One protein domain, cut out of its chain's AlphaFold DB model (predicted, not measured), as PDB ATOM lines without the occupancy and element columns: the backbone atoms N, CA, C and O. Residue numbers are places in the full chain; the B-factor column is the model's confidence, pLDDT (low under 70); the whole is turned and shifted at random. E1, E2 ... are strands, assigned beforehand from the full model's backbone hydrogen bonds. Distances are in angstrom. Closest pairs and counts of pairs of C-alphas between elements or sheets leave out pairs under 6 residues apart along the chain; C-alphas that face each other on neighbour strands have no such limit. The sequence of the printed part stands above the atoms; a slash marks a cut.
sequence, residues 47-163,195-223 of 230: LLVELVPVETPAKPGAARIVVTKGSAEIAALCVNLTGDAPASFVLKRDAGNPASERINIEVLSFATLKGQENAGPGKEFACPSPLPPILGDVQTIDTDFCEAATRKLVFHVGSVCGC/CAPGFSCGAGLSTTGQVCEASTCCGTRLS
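Overview. This is residues 47 to 163 and 195 to 223 of the 230 residues of an uncharacterized protein of Polyangium fumosum (UniProt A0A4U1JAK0). Two four-stranded sheets lie face to face as a sandwich, E3 E2 E5 E6 on one side and E4 E1 E7 E9 on the other. Along the edge where E6 and E9 lie, the small antiparallel pair E8 and E10 packs on the sandwich, while the long link of residues 111 to 134 loops past one end and pairs with E3 at the opposite edge. The printed part has 146 residues with no named helix and ten named strands, E1 to E10 in order along the chain; the class is all strand, though 64 of the 146 residues, under half, are in named strands. The sheet E3 E2 E5 E6 is antiparallel and the sheet E4 E1 E7 E9 is mixed. The whole is compact, with a radius of gyration of the C-alphas of 14.6 A and spans of 38 by 36 by 27 A.

Along the chain. In the antiparallel sheet of four strands, E3 is residues 72 to 80, 24.6 A from first to last C-alpha; E2 is residues 62 to 69, 23.5 A; E5 is residues 103 to 110, 22.9 A; and E6 is residues 135 to 143, 23.6 A. In the other sheet, E4 is residues 87 to 92, 16.9 A; E1 is residues 47 to 53, 19.2 A; E7 is residues 150 to 157, 21.8 A; and E9 is residues 203 to 205, 7.5 A. The two remaining strands are E8, residues 199 to 201, 6.9 A, and E10, residues 217 to 219, 7.0 A. E1 begins at C-alpha 47, (195.395, 115.649, 118.236), E3 begins at C-alpha 72, (211.062, 107.555, 111.131), and E10 ends at C-alpha 219, (195.726, 121.495, 101.704).

Arrangement. The sheet E3 E2 E5 E6 is twisted, with C-alphas up to 6.4 A off its best plane, and E3 and E6 are its edge strands. E2 and E3 form a hairpin, with N 65 and O 77 at 2.8 A. Between E2 and E5, antiparallel at 162 degrees, N 64 and O 108 are 2.8 A apart. E5 and E6 form the other hairpin, with N 107 and O 139 at 2.8 A. The two sheets are face to face in a sandwich, their facing parts 10.1 A centre to centre, their best planes 8 degrees apart, and their strands at 25 degrees to each other. Across it, the closest C-alphas of E5 and E7 are those of Ser 109 and Val 157, 6.3 A apart. In the second sheet E4 and E9 are the edge strands. E4 and E1 are antiparallel, with N 49 and O 89 at 2.8 A. E1 and E7 are parallel at 20 degrees, with N 50 and O 153 at 2.8 A. E7 and E9 are antiparallel, with N 154 and O 204 at 2.9 A. E8 and E10 are antiparallel at 139 degrees, with N 200 and O 218 at 2.8 A. The closest C-alphas of E6 and E8 are those of Gln 139 and Ser 200, 5.9 A apart; those of E9 and E10 are Gly 204 and Cys 218, 6.4 A apart. Among the pairs that are apart are E3 and E10.

Size, cuts and confidence. The C-alphas of Pro 57 and Gly 96, 44.9 A apart, are the two farthest apart. Residues 164 to 194 are not printed, and C-alphas 163 and 195 are 8.9 A apart across this cut. The links E5 to E6, 24 residues, and E9 to E10, 11 residues, are long. Residues 124 to 125 pair antiparallel with residues 78 to 79 of E3, and residues 221 to 222 pair parallel with residues 142 to 143 of E6. The mean pLDDT of the printed part is 87.9; residue 163, residues 205 to 211 and residue 223 are under 70.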
ATOM      1  N   LEU A  47     196.015 115.661 119.550       90.69
ATOM      2  CA  LEU A  47     195.395 115.649 118.236       90.69
ATOM      3  C   LEU A  47     194.407 114.483 118.189       90.69
ATOM      4  O   LEU A  47     194.802 113.320 118.220       90.69
ATOM      5  N   LEU A  48     193.117 114.799 118.147       92.56
ATOM      6  CA  LEU A  48     192.063 113.836 117.860       92.56
ATOM      7  C   LEU A  48     192.066 113.567 116.356       92.56
ATOM      8  O   LEU A  48     191.871 114.492 115.573       92.56
ATOM      9  N   VAL A  49     192.257 112.320 115.957       94.00
ATOM     10  CA  VAL A  49     192.113 111.888 114.567       94.00
ATOM     11  C   VAL A  49     190.804 111.125 114.448       94.00
ATOM     12  O   VAL A  49     190.564 110.184 115.202       94.00
ATOM     13  N   GLU A  50     189.956 111.544 113.518       95.44
ATOM     14  CA  GLU A  50     188.681 110.916 113.198       95.44
ATOM     15  C   GLU A  50     188.712 110.378 111.768       95.44
ATOM     16  O   GLU A  50     189.110 111.066 110.832       95.44
ATOM     17  N   LEU A  51     188.286 109.132 111.614       96.00
ATOM     18  CA  LEU A  51     188.181 108.410 110.360       96.00
ATOM     19  C   LEU A  51     186.696 108.209 110.069       96.00
ATOM     20  O   LEU A  51     185.999 107.516 110.814       96.00
ATOM     21  N   VAL A  52     186.218 108.813 108.990       94.69
ATOM     22  CA  VAL A  52     184.828 108.752 108.539       94.69
ATOM     23  C   VAL A  52     184.792 107.926 107.252       94.69
ATOM     24  O   VAL A  52     185.230 108.424 106.218       94.69
ATOM     25  N   PRO A  53     184.322 106.668 107.273       93.38
ATOM     26  CA  PRO A  53     184.216 105.864 106.057       93.38
ATOM     27  C   PRO A  53     183.266 106.531 105.056       93.38
ATOM     28  O   PRO A  53     182.158 106.918 105.424       93.38
ATOM     29  N   VAL A  54     183.684 106.674 103.796       91.50
ATOM     30  CA  VAL A  54     182.819 107.220 102.740       91.50
ATOM     31  C   VAL A  54     181.930 106.116 102.173       91.50
ATOM     32  O   VAL A  54     182.391 105.014 101.869       91.50
ATOM     33  N   GLU A  55     180.649 106.432 101.989       87.75
ATOM     34  CA  GLU A  55     179.687 105.563 101.312       87.75
ATOM     35  C   GLU A  55     179.972 105.525  99.806       87.75
ATOM     36  O   GLU A  55     179.459 106.327  99.026       87.75
ATOM     37  N   THR A  56     180.816 104.585  99.387       83.06
ATOM     38  CA  THR A  56     181.089 104.293  97.976       83.06
ATOM     39  C   THR A  56     180.778 102.823  97.673       83.06
ATOM     40  O   THR A  56     180.694 102.001  98.591       83.06
ATOM     41  N   PRO A  57     180.648 102.424  96.393       83.38
ATOM     42  CA  PRO A  57     180.544 101.007  96.031       83.38
ATOM     43  C   PRO A  57     181.720 100.157  96.541       83.38
ATOM     44  O   PRO A  57     181.573  98.953  96.735       83.38
ATOM     45  N   ALA A  58     182.873 100.789  96.781       86.69
ATOM     46  CA  ALA A  58     184.053 100.203  97.400       86.69
ATOM     47  C   ALA A  58     184.251 100.751  98.827       86.69
ATOM     48  O   ALA A  58     185.336 101.212  99.171       86.69
ATOM     49  N   LYS A  59     183.195 100.733  99.654       91.06
ATOM     50  CA  LYS A  59     183.246 101.210 101.043       91.06
ATOM     51  C   LYS A  59     184.411 100.552 101.805       91.06
ATOM     52  O   LYS A  59     184.491  99.318 101.837       91.06
ATOM     53  N   PRO A  60     185.304 101.333 102.436       94.88
ATOM     54  CA  PRO A  60     186.419 100.771 103.183       94.88
ATOM     55  C   PRO A  60     185.929 100.119 104.478       94.88
ATOM     56  O   PRO A  60     185.260 100.748 105.295       94.88
ATOM     57  N   GLY A  61     186.286  98.852 104.679       96.19
ATOM     58  CA  GLY A  61     186.028  98.116 105.920       96.19
ATOM     59  C   GLY A  61     187.170  98.215 106.931       96.19
ATOM     60  O   GLY A  61     186.977  97.889 108.102       96.19
ATOM     61  N   ALA A  62     188.344  98.693 106.513       97.50
ATOM     62  CA  ALA A  62     189.467  98.976 107.395       97.50
ATOM     63  C   ALA A  62     190.354 100.104 106.858       97.50
ATOM     64  O   ALA A  62     190.355 100.411 105.664       97.50
ATOM     65  N   ALA A  63     191.159 100.679 107.747       97.75
ATOM     66  CA  ALA A  63     192.236 101.593 107.393       97.75
ATOM     67  C   ALA A  63     193.539 101.199 108.086       97.75
ATOM     68  O   ALA A  63     193.512 100.686 109.203       97.75
ATOM     69  N   ARG A  64     194.674 101.479 107.442       97.56
ATOM     70  CA  ARG A  64     195.985 101.540 108.091       97.56
ATOM     71  C   ARG A  64     196.366 103.001 108.240       97.56
ATOM     72  O   ARG A  64     196.335 103.745 107.265       97.56
ATOM     73  N   ILE A  65     196.760 103.367 109.445       97.31
ATOM     74  CA  ILE A  65     197.298 104.675 109.770       97.31
ATOM     75  C   ILE A  65     198.784 104.501 110.018       97.31
ATOM     76  O   ILE A  65     199.182 103.627 110.791       97.31
ATOM     77  N   VAL A  66     199.587 105.326 109.359       97.06
ATOM     78  CA  VAL A  66     201.028 105.418 109.575       97.06
ATOM     79  C   VAL A  66     201.329 106.834 110.032       97.06
ATOM     80  O   VAL A  66     200.936 107.801 109.386       97.06
ATOM     81  N   VAL A  67     202.000 106.958 111.171       95.75
ATOM     82  CA  VAL A  67     202.457 108.240 111.697       95.75
ATOM     83  C   VAL A  67     203.972 108.247 111.632       95.75
ATOM     84  O   VAL A  67     204.635 107.369 112.196       95.75
ATOM     85  N   THR A  68     204.524 109.243 110.949       95.94
ATOM     86  CA  THR A  68     205.966 109.425 110.808       95.94
ATOM     87  C   THR A  68     206.413 110.776 111.354       95.94
ATOM     88  O   THR A  68     205.667 111.758 111.396       95.94
ATOM     89  N   LYS A  69     207.670 110.812 111.791       91.69
ATOM     90  CA  LYS A  69     208.394 112.010 112.207       91.69
ATOM     91  C   LYS A  69     209.697 112.061 111.416       91.69
ATOM     92  O   LYS A  69     210.595 111.242 111.621       91.69
ATOM     93  N   GLY A  70     209.789 112.998 110.473       89.25
ATOM     94  CA  GLY A  70     210.862 113.000 109.477       89.25
ATOM     95  C   GLY A  70     210.815 111.720 108.638       89.25
ATOM     96  O   GLY A  70     209.816 111.453 107.985       89.25
ATOM     97  N   SER A  71     211.875 110.911 108.681       88.56
ATOM     98  CA  SER A  71     211.934 109.612 107.991       88.56
ATOM     99  C   SER A  71     211.626 108.408 108.891       88.56
ATOM    100  O   SER A  71     211.771 107.270 108.449       88.56
ATOM    101  N   ALA A  72     211.292 108.627 110.167       92.62
ATOM    102  CA  ALA A  72     211.062 107.555 111.131       92.62
ATOM    103  C   ALA A  72     209.563 107.277 111.296       92.62
ATOM    104  O   ALA A  72     208.796 108.189 111.603       92.62
ATOM    105  N   GLU A  73     209.154 106.015 111.150       94.12
ATOM    106  CA  GLU A  73     207.828 105.548 111.567       94.12
ATOM    107  C   GLU A  73     207.773 105.513 113.098       94.12
ATOM    108  O   GLU A  73     208.578 104.833 113.737       94.12
ATOM    109  N   ILE A  74     206.845 106.271 113.683       92.56
ATOM    110  CA  ILE A  74     206.636 106.314 115.137       92.56
ATOM    111  C   ILE A  74     205.438 105.466 115.567       92.56
ATOM    112  O   ILE A  74     205.417 104.962 116.688       92.56
ATOM    113  N   ALA A  75     204.460 105.277 114.680       92.56
ATOM    114  CA  ALA A  75     203.339 104.379 114.901       92.56
ATOM    115  C   ALA A  75     202.777 103.868 113.573       92.56
ATOM    116  O   ALA A  75     202.673 104.616 112.602       92.56
ATOM    117  N   ALA A  76     202.334 102.615 113.568       94.50
ATOM    118  CA  ALA A  76     201.491 102.066 112.520       94.50
ATOM    119  C   ALA A  76     200.407 101.194 113.153       94.50
ATOM    120  O   ALA A  76     200.703 100.292 113.939       94.50
ATOM    121  N   LEU A  77     199.151 101.462 112.813       94.81
ATOM    122  CA  LEU A  77     197.998 100.778 113.389       94.81
ATOM    123  C   LEU A  77     196.921 100.556 112.334       94.81
ATOM    124  O   LEU A  77     196.786 101.341 111.396       94.81
ATOM    125  N   CYS A  78     196.167  99.470 112.477       97.31
ATOM    126  CA  CYS A  78     195.032  99.180 111.618       97.31
ATOM    127  C   CYS A  78     193.746  99.359 112.416       97.31
ATOM    128  O   CYS A  78     193.669  98.933 113.564       97.31
ATOM    129  N   VAL A  79     192.740  99.995 111.823       97.62
ATOM    130  CA  VAL A  79     191.460 100.310 112.467       97.62
ATOM    131  C   VAL A  79     190.340  99.627 111.709       97.62
ATOM    132  O   VAL A  79     190.279  99.700 110.480       97.62
ATOM    133  N   ASN A  80     189.465  98.944 112.444       97.06
ATOM    134  CA  ASN A  80     188.266  98.348 111.877       97.06
ATOM    135  C   ASN A  80     187.240  99.459 111.610       97.06
ATOM    136  O   ASN A  80     186.791 100.123 112.543       97.06
ATOM    137  N   LEU A  81     186.870  99.647 110.346       96.56
ATOM    138  CA  LEU A  81     185.915 100.656 109.887       96.56
ATOM    139  C   LEU A  81     184.548 100.056 109.533       96.56
ATOM    140  O   LEU A  81     183.710 100.726 108.938       96.56
ATOM    141  N   THR A  82     184.301  98.791 109.881       92.62
ATOM    142  CA  THR A  82     182.990  98.169 109.668       92.62
ATOM    143  C   THR A  82     181.893  98.901 110.446       92.62
ATOM    144  O   THR A  82     182.058  99.238 111.617       92.62
ATOM    145  N   GLY A  83     180.750  99.115 109.791       87.12
ATOM    146  CA  GLY A  83     179.645  99.926 110.305       87.12
ATOM    147  C   GLY A  83     179.610 101.328 109.691       87.12
ATOM    148  O   GLY A  83     180.274 101.593 108.690       87.12
ATOM    149  N   ASP A  84     178.803 102.203 110.291       82.62
ATOM    150  CA  ASP A  84     178.580 103.580 109.808       82.62
ATOM    151  C   ASP A  84     179.093 104.634 110.804       82.62
ATOM    152  O   ASP A  84     179.002 105.837 110.574       82.62
ATOM    153  N   ALA A  85     179.618 104.188 111.948       88.69
ATOM    154  CA  ALA A  85     180.150 105.073 112.970       88.69
ATOM    155  C   ALA A  85     181.592 105.484 112.629       88.69
ATOM    156  O   ALA A  85     182.399 104.614 112.287       88.69
ATOM    157  N   PRO A  86     181.954 106.769 112.793       92.44
ATOM    158  CA  PRO A  86     183.341 107.198 112.713       92.44
ATOM    159  C   PRO A  86     184.219 106.462 113.729       92.44
ATOM    160  O   PRO A  86     183.812 106.215 114.869       92.44
ATOM    161  N   ALA A  87     185.450 106.156 113.331       95.38
ATOM    162  CA  ALA A  87     186.482 105.700 114.248       95.38
ATOM    163  C   ALA A  87     187.323 106.890 114.701       95.38
ATOM    164  O   ALA A  87     187.582 107.798 113.919       95.38
ATOM    165  N   SER A  88     187.784 106.895 115.948       94.31
ATOM    166  CA  SER A  88     188.617 107.990 116.441       94.31
ATOM    167  C   SER A  88     189.687 107.510 117.403       94.31
ATOM    168  O   SER A  88     189.407 106.674 118.264       94.31
ATOM    169  N   PHE A  89     190.871 108.103 117.317       93.25
ATOM    170  CA  PHE A  89     191.971 107.888 118.253       93.25
ATOM    171  C   PHE A  89     192.658 109.219 118.566       93.25
ATOM    172  O   PHE A  89     192.486 110.214 117.863       93.25
ATOM    173  N   VAL A  90     193.408 109.259 119.666       92.75
ATOM    174  CA  VAL A  90     194.072 110.479 120.134       92.75
ATOM    175  C   VAL A  90     195.575 110.287 120.057       92.75
ATOM    176  O   VAL A  90     196.126 109.406 120.713       92.75
ATOM    177  N   LEU A  91     196.239 111.152 119.299       92.31
ATOM    178  CA  LEU A  91     197.686 111.297 119.327       92.31
ATOM    179  C   LEU A  91     198.058 112.296 120.419       92.31
ATOM    180  O   LEU A  91     197.480 113.382 120.525       92.31
ATOM    181  N   LYS A  92     199.030 111.920 121.243       90.81
ATOM    182  CA  LYS A  92     199.571 112.759 122.307       90.81
ATOM    183  C   LYS A  92     200.990 113.167 121.935       90.81
ATOM    184  O   LYS A  92     201.786 112.315 121.553       90.81
ATOM    185  N   ARG A  93     201.310 114.449 122.106       88.50
ATOM    186  CA  ARG A  93     202.688 114.931 122.009       88.50
ATOM    187  C   ARG A  93     203.526 114.348 123.146       88.50
ATOM    188  O   ARG A  93     203.175 114.489 124.322       88.50
ATOM    189  N   ASP A  94     204.640 113.725 122.789       83.88
ATOM    190  CA  ASP A  94     205.625 113.236 123.750       83.88
ATOM    191  C   ASP A  94     206.271 114.393 124.519       83.88
ATOM    192  O   ASP A  94     206.549 115.461 123.965       83.88
ATOM    193  N   ALA A  95     206.539 114.169 125.806       78.69
ATOM    194  CA  ALA A  95     207.200 115.161 126.647       78.69
ATOM    195  C   ALA A  95     208.591 115.509 126.088       78.69
ATOM    196  O   ALA A  95     209.347 114.626 125.690       78.69
ATOM    197  N   GLY A  96     208.925 116.801 126.064       80.00
ATOM    198  CA  GLY A  96     210.215 117.297 125.572       80.00
ATOM    199  C   GLY A  96     210.300 117.534 124.059       80.00
ATOM    200  O   GLY A  96     211.280 118.123 123.612       80.00
ATOM    201  N   ASN A  97     209.289 117.151 123.274       83.88
ATOM    202  CA  ASN A  97     209.219 117.510 121.854       83.88
ATOM    203  C   ASN A  97     208.500 118.856 121.668       83.88
ATOM    204  O   ASN A  97     207.477 119.076 122.323       83.88
ATOM    205  N   PRO A  98     208.980 119.768 120.801       84.81
ATOM    206  CA  PRO A  98     208.328 121.058 120.593       84.81
ATOM    207  C   PRO A  98     206.968 120.876 119.912       84.81
ATOM    208  O   PRO A  98     206.783 119.964 119.113       84.81
ATOM    209  N   ALA A  99     205.992 121.732 120.216       83.44
ATOM    210  CA  ALA A  99     204.671 121.629 119.589       83.44
ATOM    211  C   ALA A  99     204.720 121.907 118.081       83.44
ATOM    212  O   ALA A  99     204.030 121.245 117.315       83.44
ATOM    213  N   SER A 100     205.631 122.789 117.657       83.75
ATOM    214  CA  SER A 100     205.943 123.064 116.251       83.75
ATOM    215  C   SER A 100     206.615 121.896 115.520       83.75
ATOM    216  O   SER A 100     206.958 122.024 114.343       83.75
ATOM    217  N   GLU A 101     206.890 120.783 116.205       87.88
ATOM    218  CA  GLU A 101     207.410 119.594 115.554       87.88
ATOM    219  C   GLU A 101     206.350 118.972 114.653       87.88
ATOM    220  O   GLU A 101     205.253 118.621 115.093       87.88
ATOM    221  N   ARG A 102     206.701 118.831 113.376       90.06
ATOM    222  CA  ARG A 102     205.797 118.288 112.372       90.06
ATOM    223  C   ARG A 102     205.811 116.770 112.384       90.06
ATOM    224  O   ARG A 102     206.872 116.143 112.385       90.06
ATOM    225  N   ILE A 103     204.613 116.216 112.311       92.88
ATOM    226  CA  ILE A 103     204.358 114.812 112.028       92.88
ATOM    227  C   ILE A 103     203.613 114.697 110.705       92.88
ATOM    228  O   ILE A 103     202.879 115.604 110.305       92.88
ATOM    229  N   ASN A 104     203.799 113.568 110.043       94.69
ATOM    230  CA  ASN A 104     203.058 113.202 108.852       94.69
ATOM    231  C   ASN A 104     202.156 112.012 109.194       94.69
ATOM    232  O   ASN A 104     202.593 111.053 109.836       94.69
ATOM    233  N   ILE A 105     200.881 112.124 108.833       95.44
ATOM    234  CA  ILE A 105     199.860 111.104 109.052       95.44
ATOM    235  C   ILE A 105     199.383 110.637 107.685       95.44
ATOM    236  O   ILE A 105     198.786 111.413 106.937       95.44
ATOM    237  N   GLU A 106     199.615 109.364 107.391       96.12
ATOM    238  CA  GLU A 106     199.122 108.691 106.196       96.12
ATOM    239  C   GLU A 106     197.968 107.764 106.562       96.12
ATOM    240  O   GLU A 106     198.062 106.975 107.508       96.12
ATOM    241  N   VAL A 107     196.889 107.825 105.789       96.88
ATOM    242  CA  VAL A 107     195.737 106.936 105.903       96.88
ATOM    243  C   VAL A 107     195.575 106.179 104.594       96.88
ATOM    244  O   VAL A 107     195.338 106.753 103.532       96.88
ATOM    245  N   LEU A 108     195.709 104.859 104.688       96.62
ATOM    246  CA  LEU A 108     195.520 103.917 103.596       96.62
ATOM    247  C   LEU A 108     194.216 103.168 103.852       96.62
ATOM    248  O   LEU A 108     194.011 102.652 104.953       96.62
ATOM    249  N   SER A 109     193.352 103.072 102.848       95.94
ATOM    250  CA  SER A 109     192.052 102.421 103.000       95.94
ATOM    251  C   SER A 109     192.025 101.028 102.373       95.94
ATOM    252  O   SER A 109     192.712 100.765 101.390       95.94
ATOM    253  N   PHE A 110     191.263 100.107 102.963       96.56
ATOM    254  CA  PHE A 110     191.164  98.718 102.519       96.56
ATOM    255  C   PHE A 110     189.721  98.227 102.616       96.56
ATOM    256  O   PHE A 110     188.991  98.576 103.544       96.56
ATOM    257  N   ALA A 111     189.316  97.351 101.693       95.50
ATOM    258  CA  ALA A 111     187.990  96.733 101.746       95.50
ATOM    259  C   ALA A 111     187.840  95.863 103.001       95.50
ATOM    260  O   ALA A 111     186.828  95.899 103.692       95.50
ATOM    261  N   THR A 112     188.872  95.077 103.301       95.50
ATOM    262  CA  THR A 112     188.949  94.215 104.477       95.50
ATOM    263  C   THR A 112     190.405  93.874 104.767       95.50
ATOM    264  O   THR A 112     191.219  93.757 103.846       95.50
ATOM    265  N   LEU A 113     190.738  93.695 106.041       96.56
ATOM    266  CA  LEU A 113     192.028  93.206 106.509       96.56
ATOM    267  C   LEU A 113     191.834  91.974 107.395       96.56
ATOM    268  O   LEU A 113     190.935  91.917 108.232       96.56
ATOM    269  N   LYS A 114     192.724  90.989 107.252       95.88
ATOM    270  CA  LYS A 114     192.727  89.800 108.110       95.88
ATOM    271  C   LYS A 114     192.928  90.203 109.575       95.88
ATOM    272  O   LYS A 114     193.885  90.910 109.883       95.88
ATOM    273  N   GLY A 115     192.076  89.696 110.463       93.06
ATOM    274  CA  GLY A 115     192.113  89.979 111.896       93.06
ATOM    275  C   GLY A 115     191.138  91.074 112.325       93.06
ATOM    276  O   GLY A 115     190.816  91.135 113.514       93.06
ATOM    277  N   GLN A 116     190.613  91.876 111.386       95.31
ATOM    278  CA  GLN A 116     189.642  92.933 111.683       95.31
ATOM    279  C   GLN A 116     188.354  92.379 112.303       95.31
ATOM    280  O   GLN A 116     187.726  93.049 113.112       95.31
ATOM    281  N   GLU A 117     187.967  91.148 111.953       93.38
ATOM    282  CA  GLU A 117     186.742  90.492 112.420       93.38
ATOM    283  C   GLU A 117     186.728  90.244 113.934       93.38
ATOM    284  O   GLU A 117     185.668  90.046 114.524       93.38
ATOM    285  N   ASN A 118     187.904  90.280 114.566       93.06
ATOM    286  CA  ASN A 118     188.065  90.132 116.010       93.06
ATOM    287  C   ASN A 118     188.109  91.486 116.736       93.06
ATOM    288  O   ASN A 118     188.085  91.527 117.966       93.06
ATOM    289  N   ALA A 119     188.191  92.590 115.991       93.81
ATOM    290  CA  ALA A 119     188.154  93.943 116.520       93.81
ATOM    291  C   ALA A 119     186.735  94.501 116.408       93.81
ATOM    292  O   ALA A 119     186.065  94.327 115.395       93.81
ATOM    293  N   GLY A 120     186.263  95.201 117.439       93.50
ATOM    294  CA  GLY A 120     185.004  95.938 117.330       93.50
ATOM    295  C   GLY A 120     185.101  97.099 116.322       93.50
ATOM    296  O   GLY A 120     186.207  97.579 116.064       93.50
ATOM    297  N   PRO A 121     183.969  97.596 115.794       93.31
ATOM    298  CA  PRO A 121     183.919  98.840 115.024       93.31
ATOM    299  C   PRO A 121     184.671  99.988 115.707       93.31
ATOM    300  O   PRO A 121     184.524 100.216 116.913       93.31
ATOM    301  N   GLY A 122     185.505 100.684 114.941       93.75
ATOM    302  CA  GLY A 122     186.348 101.783 115.398       93.75
ATOM    303  C   GLY A 122     187.477 101.389 116.352       93.75
ATOM    304  O   GLY A 122     188.068 102.265 116.982       93.75
ATOM    305  N   LYS A 123     187.769 100.091 116.508       95.06
ATOM    306  CA  LYS A 123     188.880  99.604 117.334       95.06
ATOM    307  C   LYS A 123     190.101  99.257 116.501       95.06
ATOM    308  O   LYS A 123     190.004  98.814 115.356       95.06
ATOM    309  N   GLU A 124     191.251  99.454 117.129       95.31
ATOM    310  CA  GLU A 124     192.555  99.121 116.579       95.31
ATOM    311  C   GLU A 124     192.817  97.612 116.640       95.31
ATOM    312  O   GLU A 124     192.354  96.914 117.547       95.31
ATOM    313  N   PHE A 125     193.594  97.116 115.684       95.44
ATOM    314  CA  PHE A 125     194.093  95.750 115.626       95.44
ATOM    315  C   PHE A 125     195.459  95.697 114.936       95.44
ATOM    316  O   PHE A 125     195.904  96.648 114.290       95.44
ATOM    317  N   ALA A 126     196.147  94.565 115.086       95.00
ATOM    318  CA  ALA A 126     197.447  94.360 114.465       95.00
ATOM    319  C   ALA A 126     197.318  94.307 112.936       95.00
ATOM    320  O   ALA A 126     196.565  93.491 112.401       95.00
ATOM    321  N   CYS A 127     198.085  95.141 112.233       95.31
ATOM    322  CA  CYS A 127     198.109  95.115 110.778       95.31
ATOM    323  C   CYS A 127     198.654  93.775 110.261       95.31
ATOM    324  O   CYS A 127     199.748  93.366 110.665       95.31
ATOM    325  N   PRO A 128     197.935  93.080 109.363       95.06
ATOM    326  CA  PRO A 128     198.431  91.845 108.782       95.06
ATOM    327  C   PRO A 128     199.607  92.120 107.835       95.06
ATOM    328  O   PRO A 128     199.725  93.195 107.250       95.06
ATOM    329  N   SER A 129     200.453  91.109 107.649       93.44
ATOM    330  CA  SER A 129     201.491  91.097 106.620       93.44
ATOM    331  C   SER A 129     201.366  89.811 105.791       93.44
ATOM    332  O   SER A 129     201.319  88.728 106.387       93.44
ATOM    333  N   PRO A 130     201.286  89.889 104.448       93.75
ATOM    334  CA  PRO A 130     201.289  91.108 103.628       93.75
ATOM    335  C   PRO A 130     199.954  91.874 103.680       93.75
ATOM    336  O   PRO A 130     198.908  91.298 103.986       93.75
ATOM    337  N   LEU A 131     199.992  93.170 103.351       95.19
ATOM    338  CA  LEU A 131     198.788  93.987 103.170       95.19
ATOM    339  C   LEU A 131     198.174  93.732 101.778       95.19
ATOM    340  O   LEU A 131     198.922  93.547 100.814       95.19
ATOM    341  N   PRO A 132     196.835  93.714 101.652       95.19
ATOM    342  CA  PRO A 132     196.168  93.662 100.355       95.19
ATOM    343  C   PRO A 132     196.328  94.992  99.594       95.19
ATOM    344  O   PRO A 132     196.864  95.956 100.143       95.19
ATOM    345  N   PRO A 133     195.864  95.078  98.335       94.94
ATOM    346  CA  PRO A 133     195.815  96.345  97.609       94.94
ATOM    347  C   PRO A 133     194.962  97.392  98.340       94.94
ATOM    348  O   PRO A 133     193.896  97.062  98.870       94.94
ATOM    349  N   ILE A 134     195.432  98.641  98.353       94.31
ATOM    350  CA  ILE A 134     194.673  99.776  98.887       94.31
ATOM    351  C   ILE A 134     193.463 100.088  98.004       94.31
ATOM    352  O   ILE A 134     193.468  99.833  96.798       94.31
ATOM    353  N   LEU A 135     192.428 100.654  98.616       90.81
ATOM    354  CA  LEU A 135     191.323 101.289  97.918       90.81
ATOM    355  C   LEU A 135     191.656 102.773  97.727       90.81
ATOM    356  O   LEU A 135     191.905 103.481  98.704       90.81
ATOM    357  N   GLY A 136     191.642 103.231  96.477       86.56
ATOM    358  CA  GLY A 136     191.903 104.629  96.140       86.56
ATOM    359  C   GLY A 136     193.323 105.092  96.474       86.56
ATOM    360  O   GLY A 136     194.260 104.291  96.529       86.56
ATOM    361  N   ASP A 137     193.453 106.400  96.675       87.56
ATOM    362  CA  ASP A 137     194.726 107.063  96.940       87.56
ATOM    363  C   ASP A 137     195.059 107.105  98.437       87.56
ATOM    364  O   ASP A 137     194.190 107.012  99.308       87.56
ATOM    365  N   VAL A 138     196.347 107.270  98.741       92.25
ATOM    366  CA  VAL A 138     196.812 107.511 100.111       92.25
ATOM    367  C   VAL A 138     196.463 108.942 100.508       92.25
ATOM    368  O   VAL A 138     196.799 109.893  99.802       92.25
ATOM    369  N   GLN A 139     195.806 109.103 101.655       92.38
ATOM    370  CA  GLN A 139     195.545 110.419 102.231       92.38
ATOM    371  C   GLN A 139     196.688 110.796 103.160       92.38
ATOM    372  O   GLN A 139     196.985 110.053 104.093       92.38
ATOM    373  N   THR A 140     197.301 111.952 102.936       92.00
ATOM    374  CA  THR A 140     198.490 112.379 103.678       92.00
ATOM    375  C   THR A 140     198.293 113.785 104.222       92.00
ATOM    376  O   THR A 140     197.968 114.696 103.462       92.00
ATOM    377  N   ILE A 141     198.521 113.966 105.524       91.06
ATOM    378  CA  ILE A 141     198.478 115.269 106.197       91.06
ATOM    379  C   ILE A 141     199.773 115.495 106.982       91.06
ATOM    380  O   ILE A 141     200.123 114.713 107.866       91.06
ATOM    381  N   ASP A 142     200.435 116.611 106.695       91.50
ATOM    382  CA  ASP A 142     201.518 117.191 107.481       91.50
ATOM    383  C   ASP A 142     200.927 118.183 108.492       91.50
ATOM    384  O   ASP A 142     200.389 119.234 108.119       91.50
ATOM    385  N   THR A 143     201.060 117.889 109.784       89.44
ATOM    386  CA  THR A 143     200.526 118.737 110.861       89.44
ATOM    387  C   THR A 143     201.512 118.880 112.010       89.44
ATOM    388  O   THR A 143     202.346 118.014 112.265       89.44
ATOM    389  N   ASP A 144     201.383 119.984 112.734       88.81
ATOM    390  CA  ASP A 144     201.989 120.201 114.041       88.81
ATOM    391  C   ASP A 144     200.955 120.052 115.170       88.81
ATOM    392  O   ASP A 144     199.735 119.980 114.946       88.81
ATOM    393  N   PHE A 145     201.455 119.977 116.401       87.31
ATOM    394  CA  PHE A 145     200.638 120.112 117.599       87.31
ATOM    395  C   PHE A 145     200.503 121.600 117.959       87.31
ATOM    396  O   PHE A 145     201.418 122.386 117.742       87.31
ATOM    397  N   CYS A 146     199.392 121.996 118.587       82.38
ATOM    398  CA  CYS A 146     199.327 123.302 119.249       82.38
ATOM    399  C   CYS A 146     199.625 123.176 120.732       82.38
ATOM    400  O   CYS A 146     199.087 122.297 121.413       82.38
ATOM    401  N   GLU A 147     200.426 124.096 121.260       80.44
ATOM    402  CA  GLU A 147     200.542 124.268 122.708       80.44
ATOM    403  C   GLU A 147     199.181 124.641 123.293       80.44
ATOM    404  O   GLU A 147     198.453 125.451 122.722       80.44
ATOM    405  N   ALA A 148     198.822 123.988 124.399       74.81
ATOM    406  CA  ALA A 148     197.592 124.237 125.150       74.81
ATOM    407  C   ALA A 148     196.267 124.150 124.353       74.81
ATOM    408  O   ALA A 148     195.226 124.572 124.856       74.81
ATOM    409  N   ALA A 149     196.258 123.557 123.154       76.25
ATOM    410  CA  ALA A 149     195.040 123.353 122.372       76.25
ATOM    411  C   ALA A 149     194.893 121.904 121.896       76.25
ATOM    412  O   ALA A 149     195.860 121.217 121.565       76.25
ATOM    413  N   THR A 150     193.641 121.446 121.860       81.12
ATOM    414  CA  THR A 150     193.271 120.162 121.258       81.12
ATOM    415  C   THR A 150     192.750 120.412 119.855       81.12
ATOM    416  O   THR A 150     191.857 121.236 119.658       81.12
ATOM    417  N   ARG A 151     193.298 119.690 118.881       83.81
ATOM    418  CA  ARG A 151     192.864 119.763 117.486       83.81
ATOM    419  C   ARG A 151     192.105 118.506 117.086       83.81
ATOM    420  O   ARG A 151     192.346 117.441 117.648       83.81
ATOM    421  N   LYS A 152     191.226 118.631 116.092       89.50
ATOM    422  CA  LYS A 152     190.555 117.500 115.446       89.50
ATOM    423  C   LYS A 152     190.922 117.462 113.965       89.50
ATOM    424  O   LYS A 152     190.657 118.428 113.253       89.50
ATOM    425  N   LEU A 153     191.516 116.359 113.533       90.62
ATOM    426  CA  LEU A 153     191.823 116.025 112.148       90.62
ATOM    427  C   LEU A 153     190.805 114.996 111.663       90.62
ATOM    428  O   LEU A 153     190.558 114.016 112.361       90.62
ATOM    429  N   VAL A 154     190.205 115.229 110.502       93.12
ATOM    430  CA  VAL A 154     189.188 114.348 109.924       93.12
ATOM    431  C   VAL A 154     189.693 113.815 108.593       93.12
ATOM    432  O   VAL A 154     190.154 114.585 107.752       93.12
ATOM    433  N   PHE A 155     189.579 112.504 108.416       93.88
ATOM    434  CA  PHE A 155     189.817 111.804 107.163       93.88
ATOM    435  C   PHE A 155     188.528 111.121 106.719       93.88
ATOM    436  O   PHE A 155     188.026 110.223 107.397       93.88
ATOM    437  N   HIS A 156     188.005 111.511 105.567       93.81
ATOM    438  CA  HIS A 156     186.933 110.817 104.874       93.81
ATOM    439  C   HIS A 156     187.531 109.634 104.110       93.81
ATOM    440  O   HIS A 156     187.932 109.750 102.957       93.81
ATOM    441  N   VAL A 157     187.662 108.497 104.784       93.81
ATOM    442  CA  VAL A 157     188.408 107.336 104.294       93.81
ATOM    443  C   VAL A 157     187.717 106.727 103.075       93.81
ATOM    444  O   VAL A 157     186.527 106.414 103.122       93.81
ATOM    445  N   GLY A 158     188.481 106.515 102.002       89.38
ATOM    446  CA  GLY A 158     187.963 106.010 100.727       89.38
ATOM    447  C   GLY A 158     187.329 107.091  99.848       89.38
ATOM    448  O   GLY A 158     186.639 106.759  98.884       89.38
ATOM    449  N   SER A 159     187.536 108.371 100.178       88.62
ATOM    450  CA  SER A 159     187.216 109.472  99.276       88.62
ATOM    451  C   SER A 159     187.980 109.362  97.962       88.62
ATOM    452  O   SER A 159     189.129 108.919  97.907       88.62
ATOM    453  N   VAL A 160     187.334 109.818  96.894       83.88
ATOM    454  CA  VAL A 160     187.949 109.987  95.581       83.88
ATOM    455  C   VAL A 160     187.494 111.336  95.053       83.88
ATOM    456  O   VAL A 160     186.294 111.607  94.996       83.88
ATOM    457  N   CYS A 161     188.446 112.181  94.675       82.56
ATOM    458  CA  CYS A 161     188.141 113.469  94.070       82.56
ATOM    459  C   CYS A 161     188.022 113.254  92.563       82.56
ATOM    460  O   CYS A 161     188.920 112.703  91.927       82.56
ATOM    461  N   GLY A 162     186.859 113.606  92.013       70.25
ATOM    462  CA  GLY A 162     186.566 113.425  90.595       70.25
ATOM    463  C   GLY A 162     187.364 114.385  89.713       70.25
ATOM    464  O   GLY A 162     187.854 115.408  90.176       70.25
ATOM    465  N   CYS A 163     187.432 114.085  88.417       65.50
ATOM    466  CA  CYS A 163     188.069 114.939  87.407       65.50
ATOM    467  C   CYS A 163     187.211 116.165  87.030       65.50
ATOM    468  O   CYS A 163     187.360 116.692  85.935       65.50
ATOM    469  N   CYS A 195     193.558 115.630  93.179       81.00
ATOM    470  CA  CYS A 195     193.930 116.901  93.782       81.00
ATOM    471  C   CYS A 195     195.284 117.401  93.273       81.00
ATOM    472  O   CYS A 195     196.187 116.609  92.996       81.00
ATOM    473  N   ALA A 196     195.441 118.726  93.190       81.75
ATOM    474  CA  ALA A 196     196.723 119.346  92.875       81.75
ATOM    475  C   ALA A 196     197.809 118.949  93.903       81.75
ATOM    476  O   ALA A 196     197.487 118.621  95.051       81.75
ATOM    477  N   PRO A 197     199.106 118.992  93.544       79.19
ATOM    478  CA  PRO A 197     200.185 118.734  94.492       79.19
ATOM    479  C   PRO A 197     200.065 119.603  95.751       79.19
ATOM    480  O   PRO A 197     199.872 120.812  95.665       79.19
ATOM    481  N   GLY A 198     200.193 118.983  96.925       78.94
ATOM    482  CA  GLY A 198     199.977 119.668  98.204       78.94
ATOM    483  C   GLY A 198     198.518 119.694  98.668       78.94
ATOM    484  O   GLY A 198     198.239 120.305  99.697       78.94
ATOM    485  N   PHE A 199     197.613 119.004  97.966       82.50
ATOM    486  CA  PHE A 199     196.224 118.795  98.368       82.50
ATOM    487  C   PHE A 199     195.890 117.295  98.473       82.50
ATOM    488  O   PHE A 199     196.461 116.468  97.765       82.50
ATOM    489  N   SER A 200     194.966 116.935  99.364       84.25
ATOM    490  CA  SER A 200     194.436 115.579  99.541       84.25
ATOM    491  C   SER A 200     192.911 115.605  99.577       84.25
ATOM    492  O   SER A 200     192.300 116.569 100.041       84.25
ATOM    493  N   CYS A 201     192.294 114.551  99.050       87.50
ATOM    494  CA  CYS A 201     190.849 114.460  98.946       87.50
ATOM    495  C   CYS A 201     190.220 114.063 100.282       87.50
ATOM    496  O   CYS A 201     190.548 113.010 100.832       87.50
ATOM    497  N   GLY A 202     189.271 114.854 100.781       83.69
ATOM    498  CA  GLY A 202     188.488 114.503 101.966       83.69
ATOM    499  C   GLY A 202     189.294 114.411 103.262       83.69
ATOM    500  O   GLY A 202     188.872 113.726 104.187       83.69
ATOM    501  N   ALA A 203     190.447 115.072 103.357       83.50
ATOM    502  CA  ALA A 203     191.247 115.128 104.577       83.50
ATOM    503  C   ALA A 203     191.481 116.588 104.996       83.50
ATOM    504  O   ALA A 203     191.867 117.408 104.167       83.50
ATOM    505  N   GLY A 204     191.249 116.927 106.270       79.25
ATOM    506  CA  GLY A 204     191.424 118.303 106.759       79.25
ATOM    507  C   GLY A 204     191.234 118.503 108.268       79.25
ATOM    508  O   GLY A 204     190.723 117.633 108.975       79.25
ATOM    509  N   LEU A 205     191.666 119.662 108.782       69.56
ATOM    510  CA  LEU A 205     191.567 120.040 110.203       69.56
ATOM    511  C   LEU A 205     190.297 120.842 110.505       69.56
ATOM    512  O   LEU A 205     190.050 121.897 109.938       69.56
ATOM    513  N   SER A 206     189.580 120.441 111.550       64.25
ATOM    514  CA  SER A 206     188.369 121.119 112.022       64.25
ATOM    515  C   SER A 206     188.623 122.418 112.810       64.25
ATOM    516  O   SER A 206     187.664 123.061 113.236       64.25
ATOM    517  N   THR A 207     189.870 122.813 113.080       51.50
ATOM    518  CA  THR A 207     190.183 123.860 114.080       51.50
ATOM    519  C   THR A 207     189.836 125.280 113.646       51.50
ATOM    520  O   THR A 207     189.693 126.148 114.498       51.50
ATOM    521  N   THR A 208     189.657 125.508 112.344       50.06
ATOM    522  CA  THR A 208     189.159 126.767 111.759       50.06
ATOM    523  C   THR A 208     187.717 126.650 111.251       50.06
ATOM    524  O   THR A 208     187.213 127.569 110.617       50.06
ATOM    525  N   GLY A 209     187.042 125.522 111.508       49.22
ATOM    526  CA  GLY A 209     185.704 125.242 110.981       49.22
ATOM    527  C   GLY A 209     185.674 124.705 109.545       49.22
ATOM    528  O   GLY A 209     184.592 124.400 109.055       49.22
ATOM    529  N   GLN A 210     186.823 124.527 108.886       55.66
ATOM    530  CA  GLN A 210     186.900 123.906 107.560       55.66
ATOM    531  C   GLN A 210     187.279 122.426 107.674       55.66
ATOM    532  O   GLN A 210     188.428 122.033 107.502       55.66
ATOM    533  N   VAL A 211     186.289 121.587 107.983       69.88
ATOM    534  CA  VAL A 211     186.400 120.150 107.703       69.88
ATOM    535  C   VAL A 211     186.179 119.963 106.209       69.88
ATOM    536  O   VAL A 211     185.178 120.423 105.667       69.88
ATOM    537  N   CYS A 212     187.125 119.308 105.554       77.12
ATOM    538  CA  CYS A 212     187.034 119.015 104.134       77.12
ATOM    539  C   CYS A 212     185.976 117.957 103.896       77.12
ATOM    540  O   CYS A 212     186.058 116.886 104.488       77.12
ATOM    541  N   GLU A 213     185.001 118.245 103.039       83.12
ATOM    542  CA  GLU A 213     184.018 117.241 102.651       83.12
ATOM    543  C   GLU A 213     184.685 116.111 101.858       83.12
ATOM    544  O   GLU A 213     185.754 116.278 101.267       83.12
ATOM    545  N   ALA A 214     184.038 114.944 101.826       82.44
ATOM    546  CA  ALA A 214     184.597 113.733 101.235       82.44
ATOM    547  C   ALA A 214     185.056 113.898  99.775       82.44
ATOM    548  O   ALA A 214     185.954 113.186  99.358       82.44
ATOM    549  N   SER A 215     184.485 114.813  98.995       82.81
ATOM    550  CA  SER A 215     184.838 115.032  97.584       82.81
ATOM    551  C   SER A 215     185.648 116.308  97.334       82.81
ATOM    552  O   SER A 215     185.787 116.714  96.182       82.81
ATOM    553  N   THR A 216     186.161 116.955  98.381       83.69
ATOM    554  CA  THR A 216     186.875 118.233  98.277       83.69
ATOM    555  C   THR A 216     188.378 118.036  98.432       83.69
ATOM    556  O   THR A 216     188.838 117.327  99.330       83.69
ATOM    557  N   CYS A 217     189.151 118.701  97.575       83.19
ATOM    558  CA  CYS A 217     190.600 118.776  97.701       83.19
ATOM    559  C   CYS A 217     190.995 119.831  98.730       83.19
ATOM    560  O   CYS A 217     190.613 120.992  98.620       83.19
ATOM    561  N   CYS A 218     191.805 119.433  99.702       83.19
ATOM    562  CA  CYS A 218     192.234 120.301 100.786       83.19
ATOM    563  C   CYS A 218     193.728 120.252 101.018       83.19
ATOM    564  O   CYS A 218     194.349 119.211 100.829       83.19
ATOM    565  N   GLY A 219     194.296 121.377 101.452       80.44
ATOM    566  CA  GLY A 219     195.726 121.495 101.704       80.44
ATOM    567  C   GLY A 219     196.229 120.421 102.671       80.44
ATOM    568  O   GLY A 219     195.677 120.232 103.755       80.44
ATOM    569  N   THR A 220     197.302 119.729 102.293       81.81
ATOM    570  CA  THR A 220     197.916 118.676 103.113       81.81
ATOM    571  C   THR A 220     198.800 119.226 104.216       81.81
ATOM    572  O   THR A 220     199.129 118.504 105.149       81.81
ATOM    573  N   ARG A 221     199.199 120.498 104.123       79.88
ATOM    574  CA  ARG A 221     200.065 121.165 105.094       79.88
ATOM    575  C   ARG A 221     199.276 122.129 105.942       79.88
ATOM    576  O   ARG A 221     198.749 123.121 105.449       79.88
ATOM    577  N   LEU A 222     199.280 121.879 107.243       70.69
ATOM    578  CA  LEU A 222     198.492 122.646 108.191       70.69
ATOM    579  C   LEU A 222     199.419 123.161 109.291       70.69
ATOM    580  O   LEU A 222     199.724 122.451 110.241       70.69
ATOM    581  N   SER A 223     199.926 124.387 109.112       61.25
ATOM    582  CA  SER A 223     200.947 124.981 110.000       61.25
ATOM    583  C   SER A 223     200.571 126.339 110.613       61.25
ATOM    584  O   SER A 223     201.323 126.877 111.416       61.25
TER     585      SER A 223